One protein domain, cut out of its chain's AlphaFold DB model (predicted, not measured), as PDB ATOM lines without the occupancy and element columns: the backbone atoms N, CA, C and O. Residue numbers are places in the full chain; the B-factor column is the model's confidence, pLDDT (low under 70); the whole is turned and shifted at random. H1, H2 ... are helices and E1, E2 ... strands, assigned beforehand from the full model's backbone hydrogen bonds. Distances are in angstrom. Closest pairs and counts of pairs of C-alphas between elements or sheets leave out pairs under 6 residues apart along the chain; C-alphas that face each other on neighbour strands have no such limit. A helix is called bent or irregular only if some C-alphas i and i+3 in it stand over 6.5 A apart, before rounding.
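Overview. This is residues 38 to 148 of the 188 residues of an uncharacterized protein of Dentipellis sp. KUC8613 (UniProt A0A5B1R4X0). H4 and H3 form a long helical hairpin, with H1 packed near their link and H2 towards the other end. The printed part has 111 residues, mostly helix, in the order H1, E1, H2, H3, H4; it is compact, with a radius of gyration of the C-alphas of 15.0 A, spanning 49 by 25 by 21 A.

Along the chain. H4, residues 117 to 145, measures 41.7 A and ends at C-alpha (216.308, 253.167, 159.772). H3 is residues 90 to 113, 34.8 A; H2 70 to 86; E1 64 to 66. H1, residues 46 to 60, begins at C-alpha (218.351, 220.721, 182.776) and is irregular: C-alphas 50 and 53 are 7.1 A apart.

Arrangement. H2, H3 and H4 form an up and down bundle, each running against the one before. H3 touches H4 at a shallow tilt of 9 degrees, the closest C-alphas being Ala 112 and Arg 120, 5.2 A. H1 touches H4 with residues 47 to 48 alone, closest at C-alphas Ser 47 and Thr 119, 5.3 A. H2 touches H3, closest at C-alphas Ala 84 and His 90, 5.0 A. H1 and H2 are apart. E1 pairs with no named strand; residues 38 to 39 pair parallel with its residues 65 to 66. Every O i to N i+4 pair is within hydrogen-bond range in H2, H3 and H4, and 6 of 11 in H1.

Size, cuts and confidence. The C-alphas farthest apart, Ser 116 and Thr 148, are 49.6 A apart. The printed part has no cut, and its four links are tight. Residues 88 to 94 and 140 to 148 have pLDDT under 70.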
ATOM      1  N   ILE A  38     211.463 242.909 177.004       88.81
ATOM      2  CA  ILE A  38     211.193 241.642 176.319       88.81
ATOM      3  C   ILE A  38     212.285 240.652 176.719       88.81
ATOM      4  O   ILE A  38     213.472 240.888 176.498       88.81
ATOM      5  N   VAL A  39     211.880 239.545 177.332       91.81
ATOM      6  CA  VAL A  39     212.777 238.518 177.864       91.81
ATOM      7  C   VAL A  39     212.845 237.351 176.872       91.81
ATOM      8  O   VAL A  39     211.795 236.934 176.357       91.81
ATOM      9  N   PRO A  40     214.046 236.810 176.586       92.12
ATOM     10  CA  PRO A  40     214.207 235.604 175.776       92.12
ATOM     11  C   PRO A  40     213.495 234.395 176.406       92.12
ATOM     12  O   PRO A  40     213.231 234.378 177.610       92.12
ATOM     13  N   PRO A  41     213.179 233.355 175.620       91.94
ATOM     14  CA  PRO A  41     212.508 232.173 176.146       91.94
ATOM     15  C   PRO A  41     213.382 231.412 177.151       91.94
ATOM     16  O   PRO A  41     214.608 231.353 177.027       91.94
ATOM     17  N   PHE A  42     212.742 230.744 178.110       88.56
ATOM     18  CA  PHE A  42     213.402 229.875 179.094       88.56
ATOM     19  C   PHE A  42     213.654 228.451 178.574       88.56
ATOM     20  O   PHE A  42     213.397 227.463 179.273       88.56
ATOM     21  N   GLU A  43     214.194 228.346 177.355       87.25
ATOM     22  CA  GLU A  43     214.718 227.109 176.746       87.25
ATOM     23  C   GLU A  43     216.037 226.686 177.417       87.25
ATOM     24  O   GLU A  43     217.095 226.580 176.802       87.25
ATOM     25  N   PHE A  44     215.980 226.513 178.731       85.06
ATOM     26  CA  PHE A  44     217.106 226.162 179.575       85.06
ATOM     27  C   PHE A  44     217.388 224.658 179.525       85.06
ATOM     28  O   PHE A  44     216.447 223.872 179.685       85.06
ATOM     29  N   PRO A  45     218.658 224.238 179.375       85.75
ATOM     30  CA  PRO A  45     219.030 222.853 179.619       85.75
ATOM     31  C   PRO A  45     218.774 222.481 181.093       85.75
ATOM     32  O   PRO A  45     218.663 223.367 181.951       85.75
ATOM     33  N   PRO A  46     218.686 221.178 181.424       87.94
ATOM     34  CA  PRO A  46     218.351 220.721 182.776       87.94
ATOM     35  C   PRO A  46     219.240 221.302 183.887       87.94
ATOM     36  O   PRO A  46     218.755 221.587 184.980       87.94
ATOM     37  N   SER A  47     220.517 221.553 183.597       87.00
ATOM     38  CA  SER A  47     221.494 222.178 184.503       87.00
ATOM     39  C   SER A  47     221.134 223.603 184.949       87.00
ATOM     40  O   SER A  47     221.598 224.048 186.000       87.00
ATOM     41  N   LEU A  48     220.307 224.313 184.174       89.25
ATOM     42  CA  LEU A  48     219.822 225.665 184.464       89.25
ATOM     43  C   LEU A  48     218.408 225.665 185.067       89.25
ATOM     44  O   LEU A  48     217.923 226.715 185.497       89.25
ATOM     45  N   ALA A  49     217.730 224.514 185.141       88.69
ATOM     46  CA  ALA A  49     216.361 224.428 185.654       88.69
ATOM     47  C   ALA A  49     216.251 224.948 187.098       88.69
ATOM     48  O   ALA A  49     215.298 225.657 187.426       88.69
ATOM     49  N   ALA A  50     217.262 224.669 187.926       86.69
ATOM     50  CA  ALA A  50     217.338 225.126 189.312       86.69
ATOM     51  C   ALA A  50     217.492 226.652 189.454       86.69
ATOM     52  O   ALA A  50     217.154 227.197 190.501       86.69
ATOM     53  N   LEU A  51     217.954 227.351 188.410       90.12
ATOM     54  CA  LEU A  51     218.144 228.806 188.435       90.12
ATOM     55  C   LEU A  51     216.870 229.576 188.083       90.12
ATOM     56  O   LEU A  51     216.776 230.767 188.370       90.12
ATOM     57  N   ARG A  52     215.870 228.913 187.478       89.38
ATOM     58  CA  ARG A  52     214.617 229.558 187.046       89.38
ATOM     59  C   ARG A  52     213.957 230.400 188.141       89.38
ATOM     60  O   ARG A  52     213.583 231.524 187.822       89.38
ATOM     61  N   PRO A  53     213.818 229.939 189.400       90.94
ATOM     62  CA  PRO A  53     213.186 230.748 190.439       90.94
ATOM     63  C   PRO A  53     213.955 232.034 190.757       90.94
ATOM     64  O   PRO A  53     213.345 233.066 191.018       90.94
ATOM     65  N   GLU A  54     215.288 231.992 190.736       90.62
ATOM     66  CA  GLU A  54     216.117 233.167 191.016       90.62
ATOM     67  C   GLU A  54     216.095 234.163 189.853       90.62
ATOM     68  O   GLU A  54     215.932 235.362 190.070       90.62
ATOM     69  N   ILE A  55     216.156 233.658 188.620       90.19
ATOM     70  CA  ILE A  55     216.018 234.465 187.403       90.19
ATOM     71  C   ILE A  55     214.630 235.111 187.348       90.19
ATOM     72  O   ILE A  55     214.505 236.293 187.039       90.19
ATOM     73  N   TRP A  56     213.583 234.370 187.712       89.94
ATOM     74  CA  TRP A  56     212.226 234.903 187.777       89.94
ATOM     75  C   TRP A  56     212.095 236.013 188.822       89.94
ATOM     76  O   TRP A  56     211.539 237.064 188.524       89.94
ATOM     77  N   ARG A  57     212.686 235.835 190.009       88.69
ATOM     78  CA  ARG A  57     212.711 236.863 191.060       88.69
ATOM     79  C   ARG A  57     213.427 238.140 190.612       88.69
ATOM     80  O   ARG A  57     212.985 239.234 190.944       88.69
ATOM     81  N   TYR A  58     214.518 238.017 189.852       88.31
ATOM     82  CA  TYR A  58     215.172 239.179 189.239       88.31
ATOM     83  C   TYR A  58     214.208 239.913 188.299       88.31
ATOM     84  O   TYR A  58     214.071 241.136 188.362       88.31
ATOM     85  N   LEU A  59     213.491 239.168 187.458       88.19
ATOM     86  CA  LEU A  59     212.561 239.747 186.499       88.19
ATOM     87  C   LEU A  59     211.324 240.360 187.160       88.19
ATOM     88  O   LEU A  59     210.867 241.381 186.674       88.19
ATOM     89  N   GLU A  60     210.825 239.832 188.281       84.94
ATOM     90  CA  GLU A  60     209.683 240.404 189.028       84.94
ATOM     91  C   GLU A  60     209.880 241.881 189.414       84.94
ATOM     92  O   GLU A  60     208.902 242.615 189.538       84.94
ATOM     93  N   SER A  61     211.130 242.336 189.552       77.81
ATOM     94  CA  SER A  61     211.458 243.753 189.785       77.81
ATOM     95  C   SER A  61     211.342 244.648 188.539       77.81
ATOM     96  O   SER A  61     211.474 245.867 188.633       77.81
ATOM     97  N   HIS A  62     211.063 244.059 187.378       75.94
ATOM     98  CA  HIS A  62     210.921 244.721 186.088       75.94
ATOM     99  C   HIS A  62     209.494 244.529 185.556       75.94
ATOM    100  O   HIS A  62     208.823 243.542 185.841       75.94
ATOM    101  N   HIS A  63     209.012 245.455 184.729       80.00
ATOM    102  CA  HIS A  63     207.818 245.199 183.925       80.00
ATOM    103  C   HIS A  63     208.250 244.480 182.641       80.00
ATOM    104  O   HIS A  63     208.820 245.112 181.748       80.00
ATOM    105  N   PHE A  64     208.028 243.164 182.555       83.62
ATOM    106  CA  PHE A  64     208.550 242.335 181.464       83.62
ATOM    107  C   PHE A  64     207.504 241.440 180.794       83.62
ATOM    108  O   PHE A  64     206.473 241.088 181.365       83.62
ATOM    109  N   VAL A  65     207.813 241.047 179.560       85.44
ATOM    110  CA  VAL A  65     207.103 240.034 178.779       85.44
ATOM    111  C   VAL A  65     208.098 238.936 178.435       85.44
ATOM    112  O   VAL A  65     209.132 239.204 177.828       85.44
ATOM    113  N   VAL A  66     207.792 237.697 178.819       88.69
ATOM    114  CA  VAL A  66     208.604 236.534 178.440       88.69
ATOM    115  C   VAL A  66     208.113 235.989 177.122       88.69
ATOM    116  O   VAL A  66     206.921 235.737 176.953       88.69
ATOM    117  N   SER A  67     209.049 235.797 176.205       90.50
ATOM    118  CA  SER A  67     208.763 235.223 174.898       90.50
ATOM    119  C   SER A  67     208.581 233.717 175.012       90.50
ATOM    120  O   SER A  67     209.326 233.051 175.731       90.50
ATOM    121  N   GLU A  68     207.626 233.160 174.273       89.94
ATOM    122  CA  GLU A  68     207.377 231.710 174.297       89.94
ATOM    123  C   GLU A  68     208.521 230.921 173.647       89.94
ATOM    124  O   GLU A  68     208.874 229.830 174.087       89.94
ATOM    125  N   ASN A  69     209.106 231.488 172.592       92.12
ATOM    126  CA  ASN A  69     210.218 230.930 171.829       92.12
ATOM    127  C   ASN A  69     211.017 232.063 171.160       92.12
ATOM    128  O   ASN A  69     210.638 233.235 171.210       92.12
ATOM    129  N   TRP A  70     212.123 231.722 170.501       89.25
ATOM    130  CA  TRP A  70     213.010 232.715 169.878       89.25
ATOM    131  C   TRP A  70     212.377 233.473 168.705       89.25
ATOM    132  O   TRP A  70     212.716 234.631 168.468       89.25
ATOM    133  N   ASN A  71     211.436 232.859 167.986       90.88
ATOM    134  CA  ASN A  71     210.708 233.544 166.919       90.88
ATOM    135  C   ASN A  71     209.728 234.576 167.502       90.88
ATOM    136  O   ASN A  71     209.609 235.688 166.990       90.88
ATOM    137  N   ASP A  72     209.051 234.229 168.596       90.25
ATOM    138  CA  ASP A  72     208.194 235.153 169.337       90.25
ATOM    139  C   ASP A  72     209.004 236.321 169.919       90.25
ATOM    140  O   ASP A  72     208.622 237.478 169.749       90.25
ATOM    141  N   PHE A  73     210.188 236.040 170.468       90.50
ATOM    142  CA  PHE A  73     211.127 237.055 170.952       90.50
ATOM    143  C   PHE A  73     211.458 238.099 169.876       90.50
ATOM    144  O   PHE A  73     211.298 239.305 170.084       90.50
ATOM    145  N   GLN A  74     211.824 237.644 168.675       87.62
ATOM    146  CA  GLN A  74     212.080 238.541 167.546       87.62
ATOM    147  C   GLN A  74     210.831 239.333 167.132       87.62
ATOM    148  O   GLN A  74     210.928 240.523 166.824       87.62
ATOM    149  N   LYS A  75     209.647 238.706 167.117       88.25
ATOM    150  CA  LYS A  75     208.384 239.383 166.775       88.25
ATOM    151  C   LYS A  75     208.047 240.492 167.765       88.25
ATOM    152  O   LYS A  75     207.641 241.570 167.331       88.25
ATOM    153  N   TRP A  76     208.229 240.261 169.063       86.25
ATOM    154  CA  TRP A  76     208.020 241.282 170.088       86.25
ATOM    155  C   TRP A  76     208.975 242.459 169.915       86.25
ATOM    156  O   TRP A  76     208.520 243.603 169.908       86.25
ATOM    157  N   HIS A  77     210.263 242.200 169.675       86.00
ATOM    158  CA  HIS A  77     211.239 243.270 169.454       86.00
ATOM    159  C   HIS A  77     210.956 244.083 168.185       86.00
ATOM    160  O   HIS A  77     211.102 245.307 168.209       86.00
ATOM    161  N   LYS A  78     210.514 243.435 167.097       84.06
ATOM    162  CA  LYS A  78     210.081 244.120 165.866       84.06
ATOM    163  C   LYS A  78     208.873 245.016 166.124       84.06
ATOM    164  O   LYS A  78     208.931 246.201 165.830       84.06
ATOM    165  N   ARG A  79     207.827 244.491 166.770       84.06
ATOM    166  CA  ARG A  79     206.626 245.271 167.124       84.06
ATOM    167  C   ARG A  79     206.942 246.464 168.023       84.06
ATOM    168  O   ARG A  79     206.395 247.540 167.809       84.06
ATOM    169  N   ALA A  80     207.815 246.285 169.014       79.94
ATOM    170  CA  ALA A  80     208.243 247.370 169.895       79.94
ATOM    171  C   ALA A  80     209.032 248.445 169.131       79.94
ATOM    172  O   ALA A  80     208.834 249.636 169.363       79.94
ATOM    173  N   ALA A  81     209.887 248.036 168.188       78.00
ATOM    174  CA  ALA A  81     210.615 248.958 167.323       78.00
ATOM    175  C   ALA A  81     209.677 249.727 166.376       78.00
ATOM    176  O   ALA A  81     209.799 250.943 166.283       78.00
ATOM    177  N   ASP A  82     208.716 249.053 165.738       78.31
ATOM    178  CA  ASP A  82     207.732 249.684 164.848       78.31
ATOM    179  C   ASP A  82     206.845 250.686 165.607       78.31
ATOM    180  O   ASP A  82     206.578 251.785 165.125       78.31
ATOM    181  N   ALA A  83     206.428 250.345 166.831       77.44
ATOM    182  CA  ALA A  83     205.669 251.253 167.689       77.44
ATOM    183  C   ALA A  83     206.490 252.491 168.092       77.44
ATOM    184  O   ALA A  83     205.967 253.604 168.076       77.44
ATOM    185  N   ALA A  84     207.779 252.314 168.409       72.31
ATOM    186  CA  ALA A  84     208.688 253.420 168.710       72.31
ATOM    187  C   ALA A  84     208.961 254.311 167.484       72.31
ATOM    188  O   ALA A  84     209.141 255.519 167.636       72.31
ATOM    189  N   ALA A  85     208.955 253.731 166.277       71.81
ATOM    190  CA  ALA A  85     209.046 254.465 165.017       71.81
ATOM    191  C   ALA A  85     207.860 255.407 164.832       71.81
ATOM    192  O   ALA A  85     208.033 256.598 164.581       71.81
ATOM    193  N   GLN A  86     206.650 254.876 165.013       73.25
ATOM    194  CA  GLN A  86     205.404 255.622 164.847       73.25
ATOM    195  C   GLN A  86     205.244 256.739 165.885       73.25
ATOM    196  O   GLN A  86     204.632 257.760 165.586       73.25
ATOM    197  N   SER A  87     205.797 256.571 167.089       71.38
ATOM    198  CA  SER A  87     205.740 257.577 168.154       71.38
ATOM    199  C   SER A  87     206.906 258.573 168.151       71.38
ATOM    200  O   SER A  87     206.931 259.471 168.991       71.38
ATOM    201  N   GLY A  88     207.891 258.422 167.255       67.06
ATOM    202  CA  GLY A  88     209.107 259.248 167.239       67.06
ATOM    203  C   GLY A  88     210.052 259.006 168.426       67.06
ATOM    204  O   GLY A  88     210.986 259.775 168.640       67.06
ATOM    205  N   GLN A  89     209.849 257.935 169.200       64.69
ATOM    206  CA  GLN A  89     210.610 257.605 170.415       64.69
ATOM    207  C   GLN A  89     211.696 256.539 170.176       64.69
ATOM    208  O   GLN A  89     212.067 255.782 171.076       64.69
ATOM    209  N   HIS A  90     212.229 256.455 168.956       60.38
ATOM    210  CA  HIS A  90     213.231 255.445 168.594       60.38
ATOM    211  C   HIS A  90     214.478 255.466 169.489       60.38
ATOM    212  O   HIS A  90     214.930 254.411 169.940       60.38
ATOM    213  N   ALA A  91     215.029 256.653 169.761       58.56
ATOM    214  CA  ALA A  91     216.271 256.794 170.520       58.56
ATOM    215  C   ALA A  91     216.114 256.344 171.985       58.56
ATOM    216  O   ALA A  91     216.944 255.587 172.491       58.56
ATOM    217  N   SER A  92     215.021 256.739 172.645       58.88
ATOM    218  CA  SER A  92     214.750 256.378 174.044       58.88
ATOM    219  C   SER A  92     214.421 254.892 174.207       58.88
ATOM    220  O   SER A  92     214.909 254.260 175.143       58.88
ATOM    221  N   SER A  93     213.667 254.309 173.270       66.44
ATOM    222  CA  SER A  93     213.365 252.871 173.249       66.44
ATOM    223  C   SER A  93     214.617 252.007 173.027       66.44
ATOM    224  O   SER A  93     214.781 250.946 173.635       66.44
ATOM    225  N   THR A  94     215.551 252.469 172.192       68.38
ATOM    226  CA  THR A  94     216.804 251.742 171.930       68.38
ATOM    227  C   THR A  94     217.725 251.764 173.152       68.38
ATOM    228  O   THR A  94     218.255 250.720 173.533       68.38
ATOM    229  N   ALA A  95     217.853 252.918 173.815       70.94
ATOM    230  CA  ALA A  95     218.651 253.058 175.031       70.94
ATOM    231  C   ALA A  95     218.124 252.181 176.182       70.94
ATOM    232  O   ALA A  95     218.903 251.459 176.805       70.94
ATOM    233  N   SER A  96     216.807 252.176 176.421       77.94
ATOM    234  CA  SER A  96     216.202 251.344 177.471       77.94
ATOM    235  C   SER A  96     216.330 249.847 177.178       77.94
ATOM    236  O   SER A  96     216.641 249.065 178.077       77.94
ATOM    237  N   THR A  97     216.175 249.442 175.912       82.06
ATOM    238  CA  THR A  97     216.376 248.049 175.486       82.06
ATOM    239  C   THR A  97     217.812 247.590 175.753       82.06
ATOM    240  O   THR A  97     218.020 246.506 176.297       82.06
ATOM    241  N   LYS A  98     218.802 248.414 175.390       84.56
ATOM    242  CA  LYS A  98     220.222 248.106 175.594       84.56
ATOM    243  C   LYS A  98     220.565 247.985 177.080       84.56
ATOM    244  O   LYS A  98     221.186 247.006 177.481       84.56
ATOM    245  N   GLN A  99     220.096 248.923 177.901       87.12
ATOM    246  CA  GLN A  99     220.321 248.890 179.346       87.12
ATOM    247  C   GLN A  99     219.726 247.630 179.994       87.12
ATOM    248  O   GLN A  99     220.363 247.015 180.854       87.12
ATOM    249  N   PHE A 100     218.519 247.229 179.582       89.12
ATOM    250  CA  PHE A 100     217.904 245.997 180.068       89.12
ATOM    251  C   PHE A 100     218.728 244.765 179.678       89.12
ATOM    252  O   PHE A 100     219.005 243.930 180.539       89.12
ATOM    253  N   PHE A 101     219.159 244.674 178.415       90.44
ATOM    254  CA  PHE A 101     220.014 243.588 177.927       90.44
ATOM    255  C   PHE A 101     221.294 243.451 178.763       90.44
ATOM    256  O   PHE A 101     221.562 242.375 179.298       90.44
ATOM    257  N   GLU A 102     222.044 244.543 178.937       91.06
ATOM    258  CA  GLU A 102     223.301 244.551 179.696       91.06
ATOM    259  C   GLU A 102     223.083 244.128 181.156       91.06
ATOM    260  O   GLU A 102     223.795 243.265 181.678       91.06
ATOM    261  N   SER A 103     222.048 244.678 181.798       91.81
ATOM    262  CA  SER A 103     221.712 244.365 183.194       91.81
ATOM    263  C   SER A 103     221.296 242.903 183.362       91.81
ATOM    264  O   SER A 103     221.708 242.239 184.315       91.81
ATOM    265  N   TYR A 104     220.511 242.374 182.420       92.69
ATOM    266  CA  TYR A 104     220.028 241.001 182.471       92.69
ATOM    267  C   TYR A 104     221.145 239.983 182.215       92.69
ATOM    268  O   TYR A 104     221.260 239.017 182.964       92.69
ATOM    269  N   VAL A 105     222.025 240.218 181.235       94.00
ATOM    270  CA  VAL A 105     223.201 239.361 180.987       94.00
ATOM    271  C   VAL A 105     224.118 239.311 182.210       94.00
ATOM    272  O   VAL A 105     224.560 238.229 182.613       94.00
ATOM    273  N   LEU A 106     224.358 240.459 182.850       93.38
ATOM    274  CA  LEU A 106     225.140 240.527 184.082       93.38
ATOM    275  C   LEU A 106     224.480 239.728 185.214       93.38
ATOM    276  O   LEU A 106     225.158 238.971 185.910       93.38
ATOM    277  N   ALA A 107     223.163 239.865 185.389       92.81
ATOM    278  CA  ALA A 107     222.413 239.118 186.396       92.81
ATOM    279  C   ALA A 107     222.487 237.604 186.157       92.81
ATOM    280  O   ALA A 107     222.790 236.857 187.085       92.81
ATOM    281  N   LEU A 108     222.286 237.148 184.917       92.25
ATOM    282  CA  LEU A 108     222.385 235.735 184.539       92.25
ATOM    283  C   LEU A 108     223.770 235.153 184.844       92.25
ATOM    284  O   LEU A 108     223.875 234.069 185.422       92.25
ATOM    285  N   THR A 109     224.823 235.901 184.512       92.56
ATOM    286  CA  THR A 109     226.213 235.489 184.751       92.56
ATOM    287  C   THR A 109     226.505 235.377 186.248       92.56
ATOM    288  O   THR A 109     226.961 234.330 186.703       92.56
ATOM    289  N   ARG A 110     226.138 236.392 187.041       92.88
ATOM    290  CA  ARG A 110     226.304 236.392 188.509       92.88
ATOM    291  C   ARG A 110     225.511 235.299 189.210       92.88
ATOM    292  O   ARG A 110     225.956 234.752 190.220       92.88
ATOM    293  N   ILE A 111     224.311 234.999 188.711       92.12
ATOM    294  CA  ILE A 111     223.531 233.872 189.213       92.12
ATOM    295  C   ILE A 111     224.343 232.604 188.975       92.12
ATOM    296  O   ILE A 111     224.690 231.954 189.952       92.12
ATOM    297  N   ALA A 112     224.749 232.318 187.735       91.12
ATOM    298  CA  ALA A 112     225.465 231.092 187.381       91.12
ATOM    299  C   ALA A 112     226.848 230.932 188.040       91.12
ATOM    300  O   ALA A 112     227.244 229.802 188.324       91.12
ATOM    301  N   GLU A 113     227.571 232.021 188.328       92.00
ATOM    302  CA  GLU A 113     228.895 232.004 188.980       92.00
ATOM    303  C   GLU A 113     228.922 231.235 190.305       92.00
ATOM    304  O   GLU A 113     229.934 230.624 190.647       92.00
ATOM    305  N   ARG A 114     227.800 231.220 191.028       91.06
ATOM    306  CA  ARG A 114     227.656 230.551 192.329       91.06
ATOM    307  C   ARG A 114     227.333 229.056 192.217       91.06
ATOM    308  O   ARG A 114     227.111 228.404 193.235       91.06
ATOM    309  N   HIS A 115     227.304 228.506 191.002       91.50
ATOM    310  CA  HIS A 115     226.916 227.122 190.729       91.50
ATOM    311  C   HIS A 115     228.023 226.312 190.043       91.50
ATOM    312  O   HIS A 115     229.161 226.748 189.856       91.50
ATOM    313  N   SER A 116     227.677 225.071 189.693       93.25
ATOM    314  CA  SER A 116     228.583 224.107 189.078       93.25
ATOM    315  C   SER A 116     229.237 224.632 187.790       93.25
ATOM    316  O   SER A 116     228.718 225.521 187.112       93.25
ATOM    317  N   ALA A 117     230.378 224.047 187.412       92.75
ATOM    318  CA  ALA A 117     231.033 224.352 186.136       92.75
ATOM    319  C   ALA A 117     230.103 224.116 184.930       92.75
ATOM    320  O   ALA A 117     230.075 224.940 184.021       92.75
ATOM    321  N   GLN A 118     229.287 223.057 184.970       93.38
ATOM    322  CA  GLN A 118     228.308 222.759 183.922       93.38
ATOM    323  C   GLN A 118     227.234 223.851 183.821       93.38
ATOM    324  O   GLN A 118     226.955 224.349 182.737       93.38
ATOM    325  N   THR A 119     226.688 224.291 184.957       92.19
ATOM    326  CA  THR A 119     225.718 225.396 185.019       92.19
ATOM    327  C   THR A 119     226.293 226.682 184.421       92.19
ATOM    328  O   THR A 119     225.598 227.387 183.694       92.19
ATOM    329  N   ARG A 120     227.569 226.987 184.685       93.81
ATOM    330  CA  ARG A 120     228.249 228.155 184.105       93.81
ATOM    331  C   ARG A 120     228.415 228.038 182.590       93.81
ATOM    332  O   ARG A 120     228.095 228.993 181.888       93.81
ATOM    333  N   ALA A 121     228.853 226.881 182.093       93.12
ATOM    334  CA  ALA A 121     229.000 226.632 180.659       93.12
ATOM    335  C   ALA A 121     227.656 226.752 179.920       93.12
ATOM    336  O   ALA A 121     227.548 227.471 178.928       93.12
ATOM    337  N   ASP A 122     226.605 226.135 180.459       93.62
ATOM    338  CA  ASP A 122     225.272 226.181 179.858       93.62
ATOM    339  C   ASP A 122     224.663 227.588 179.900       93.62
ATOM    340  O   ASP A 122     224.018 228.021 178.939       93.62
ATOM    341  N   MET A 123     224.898 228.342 180.981       94.19
ATOM    342  CA  MET A 123     224.494 229.748 181.051       94.19
ATOM    343  C   MET A 123     225.236 230.587 180.010       94.19
ATOM    344  O   MET A 123     224.625 231.429 179.359       94.19
ATOM    345  N   GLN A 124     226.532 230.345 179.813       94.25
ATOM    346  CA  GLN A 124     227.320 231.046 178.804       94.25
ATOM    347  C   GLN A 124     226.773 230.791 177.395       94.25
ATOM    348  O   GLN A 124     226.601 231.743 176.634       94.25
ATOM    349  N   THR A 125     226.421 229.547 177.057       93.62
ATOM    350  CA  THR A 125     225.769 229.221 175.778       93.62
ATOM    351  C   THR A 125     224.421 229.929 175.628       93.62
ATOM    352  O   THR A 125     224.118 230.471 174.562       93.62
ATOM    353  N   TYR A 126     223.616 229.979 176.692       92.75
ATOM    354  CA  TYR A 126     222.346 230.704 176.678       92.75
ATOM    355  C   TYR A 126     222.539 232.211 176.445       92.75
ATOM    356  O   TYR A 126     221.881 232.795 175.582       92.75
ATOM    357  N   VAL A 127     223.476 232.830 177.170       93.75
ATOM    358  CA  VAL A 127     223.832 234.248 177.025       93.75
ATOM    359  C   VAL A 127     224.339 234.539 175.616       93.75
ATOM    360  O   VAL A 127     223.882 235.499 175.007       93.75
ATOM    361  N   GLN A 128     225.202 233.695 175.046       92.75
ATOM    362  CA  GLN A 128     225.684 233.854 173.669       92.75
ATOM    363  C   GLN A 128     224.540 233.851 172.651       92.75
ATOM    364  O   GLN A 128     224.502 234.700 171.761       92.75
ATOM    365  N   ARG A 129     223.568 232.941 172.800       92.50
ATOM    366  CA  ARG A 129     222.382 232.899 171.932       92.50
ATOM    367  C   ARG A 129     221.536 234.165 172.067       92.50
ATOM    368  O   ARG A 129     221.044 234.678 171.063       92.50
ATOM    369  N   TYR A 130     221.384 234.675 173.288       92.12
ATOM    370  CA  TYR A 130     220.670 235.922 173.541       92.12
ATOM    371  C   TYR A 130     221.385 237.133 172.924       92.12
ATOM    372  O   TYR A 130     220.744 237.915 172.225       92.12
ATOM    373  N   THR A 131     222.705 237.240 173.095       90.56
ATOM    374  CA  THR A 131     223.535 238.286 172.480       90.56
ATOM    375  C   THR A 131     223.416 238.268 170.960       90.56
ATOM    376  O   THR A 131     223.081 239.292 170.374       90.56
ATOM    377  N   ALA A 132     223.563 237.102 170.323       88.25
ATOM    378  CA  ALA A 132     223.425 236.979 168.870       88.25
ATOM    379  C   ALA A 132     222.029 237.408 168.374       88.25
ATOM    380  O   ALA A 132     221.895 238.039 167.323       88.25
ATOM    381  N   ALA A 133     220.971 237.101 169.133       88.06
ATOM    382  CA  ALA A 133     219.619 237.546 168.806       88.06
ATOM    383  C   ALA A 133     219.464 239.073 168.922       88.06
ATOM    384  O   ALA A 133     218.796 239.679 168.084       88.06
ATOM    385  N   MET A 134     220.081 239.694 169.929       86.62
ATOM    386  CA  MET A 134     220.071 241.147 170.114       86.62
ATOM    387  C   MET A 134     220.881 241.875 169.037       86.62
ATOM    388  O   MET A 134     220.377 242.831 168.454       86.62
ATOM    389  N   GLU A 135     222.069 241.377 168.691       85.50
ATOM    390  CA  GLU A 135     222.898 241.915 167.603       85.50
ATOM    391  C   GLU A 135     222.174 241.853 166.254       85.50
ATOM    392  O   GLU A 135     222.153 242.829 165.502       85.50
ATOM    393  N   PHE A 136     221.508 240.731 165.964       81.75
ATOM    394  CA  PHE A 136     220.669 240.604 164.773       81.75
ATOM    395  C   PHE A 136     219.542 241.648 164.754       81.75
ATOM    396  O   PHE A 136     219.239 242.221 163.705       81.75
ATOM    397  N   MET A 137     218.917 241.915 165.905       79.75
ATOM    398  CA  MET A 137     217.866 242.925 166.007       79.75
ATOM    399  C   MET A 137     218.400 244.345 165.821       79.75
ATOM    400  O   MET A 137     217.724 245.149 165.176       79.75
ATOM    401  N   ASP A 138     219.590 244.654 166.327       74.88
ATOM    402  CA  ASP A 138     220.232 245.951 166.114       74.88
ATOM    403  C   ASP A 138     220.601 246.148 164.638       74.88
ATOM    404  O   ASP A 138     220.226 247.164 164.051       74.88
ATOM    405  N   LEU A 139     221.199 245.147 163.986       70.31
ATOM    406  CA  LEU A 139     221.442 245.149 162.536       70.31
ATOM    407  C   LEU A 139     220.147 245.356 161.736       70.31
ATOM    408  O   LEU A 139     220.100 246.178 160.818       70.31
ATOM    409  N   TRP A 140     219.067 244.659 162.100       69.94
ATOM    410  CA  TRP A 140     217.765 244.843 161.458       69.94
ATOM    411  C   TRP A 140     217.225 246.266 161.656       69.94
ATOM    412  O   TRP A 140     216.736 246.871 160.701       69.94
ATOM    413  N   ARG A 141     217.349 246.842 162.858       68.06
ATOM    414  CA  ARG A 141     216.942 248.231 163.133       68.06
ATOM    415  C   ARG A 141     217.730 249.220 162.280       68.06
ATOM    416  O   ARG A 141     217.112 250.083 161.665       68.06
ATOM    417  N   TYR A 142     219.046 249.050 162.158       61.94
ATOM    418  CA  TYR A 142     219.868 249.847 161.241       61.94
ATOM    419  C   TYR A 142     219.400 249.708 159.787       61.94
ATOM    420  O   TYR A 142     219.264 250.711 159.094       61.94
ATOM    421  N   SER A 143     219.065 248.495 159.337       60.97
ATOM    422  CA  SER A 143     218.566 248.264 157.971       60.97
ATOM    423  C   SER A 143     217.204 248.914 157.688       60.97
ATOM    424  O   SER A 143     216.917 249.267 156.550       60.97
ATOM    425  N   LYS A 144     216.363 249.080 158.717       59.94
ATOM    426  CA  LYS A 144     215.046 249.730 158.627       59.94
ATOM    427  C   LYS A 144     215.103 251.247 158.789       59.94
ATOM    428  O   LYS A 144     214.262 251.934 158.221       59.94
ATOM    429  N   ALA A 145     216.061 251.743 159.570       53.66
ATOM    430  CA  ALA A 145     216.308 253.167 159.772       53.66
ATOM    431  C   ALA A 145     217.172 253.788 158.662       53.66
ATOM    432  O   ALA A 145     217.218 255.012 158.545       53.66
ATOM    433  N   MET A 146     217.836 252.972 157.834       39.84
ATOM    434  CA  MET A 146     218.372 253.427 156.554       39.84
ATOM    435  C   MET A 146     217.198 253.959 155.721       39.84
ATOM    436  O   MET A 146     216.262 253.195 155.462       39.84
ATOM    437  N   PRO A 147     217.207 255.237 155.297       42.00
ATOM    438  CA  PRO A 147     216.242 255.690 154.313       42.00
ATOM    439  C   PRO A 147     216.354 254.747 153.120       42.00
ATOM    440  O   PRO A 147     217.462 254.497 152.636       42.00
ATOM    441  N   THR A 148     215.220 254.178 152.701       46.41
ATOM    442  CA  THR A 148     215.081 253.427 151.453       46.41
ATOM    443  C   THR A 148     215.894 254.173 150.415       46.41
ATOM    444  O   THR A 148     215.602 255.348 150.204       46.41
TER     445      THR A 148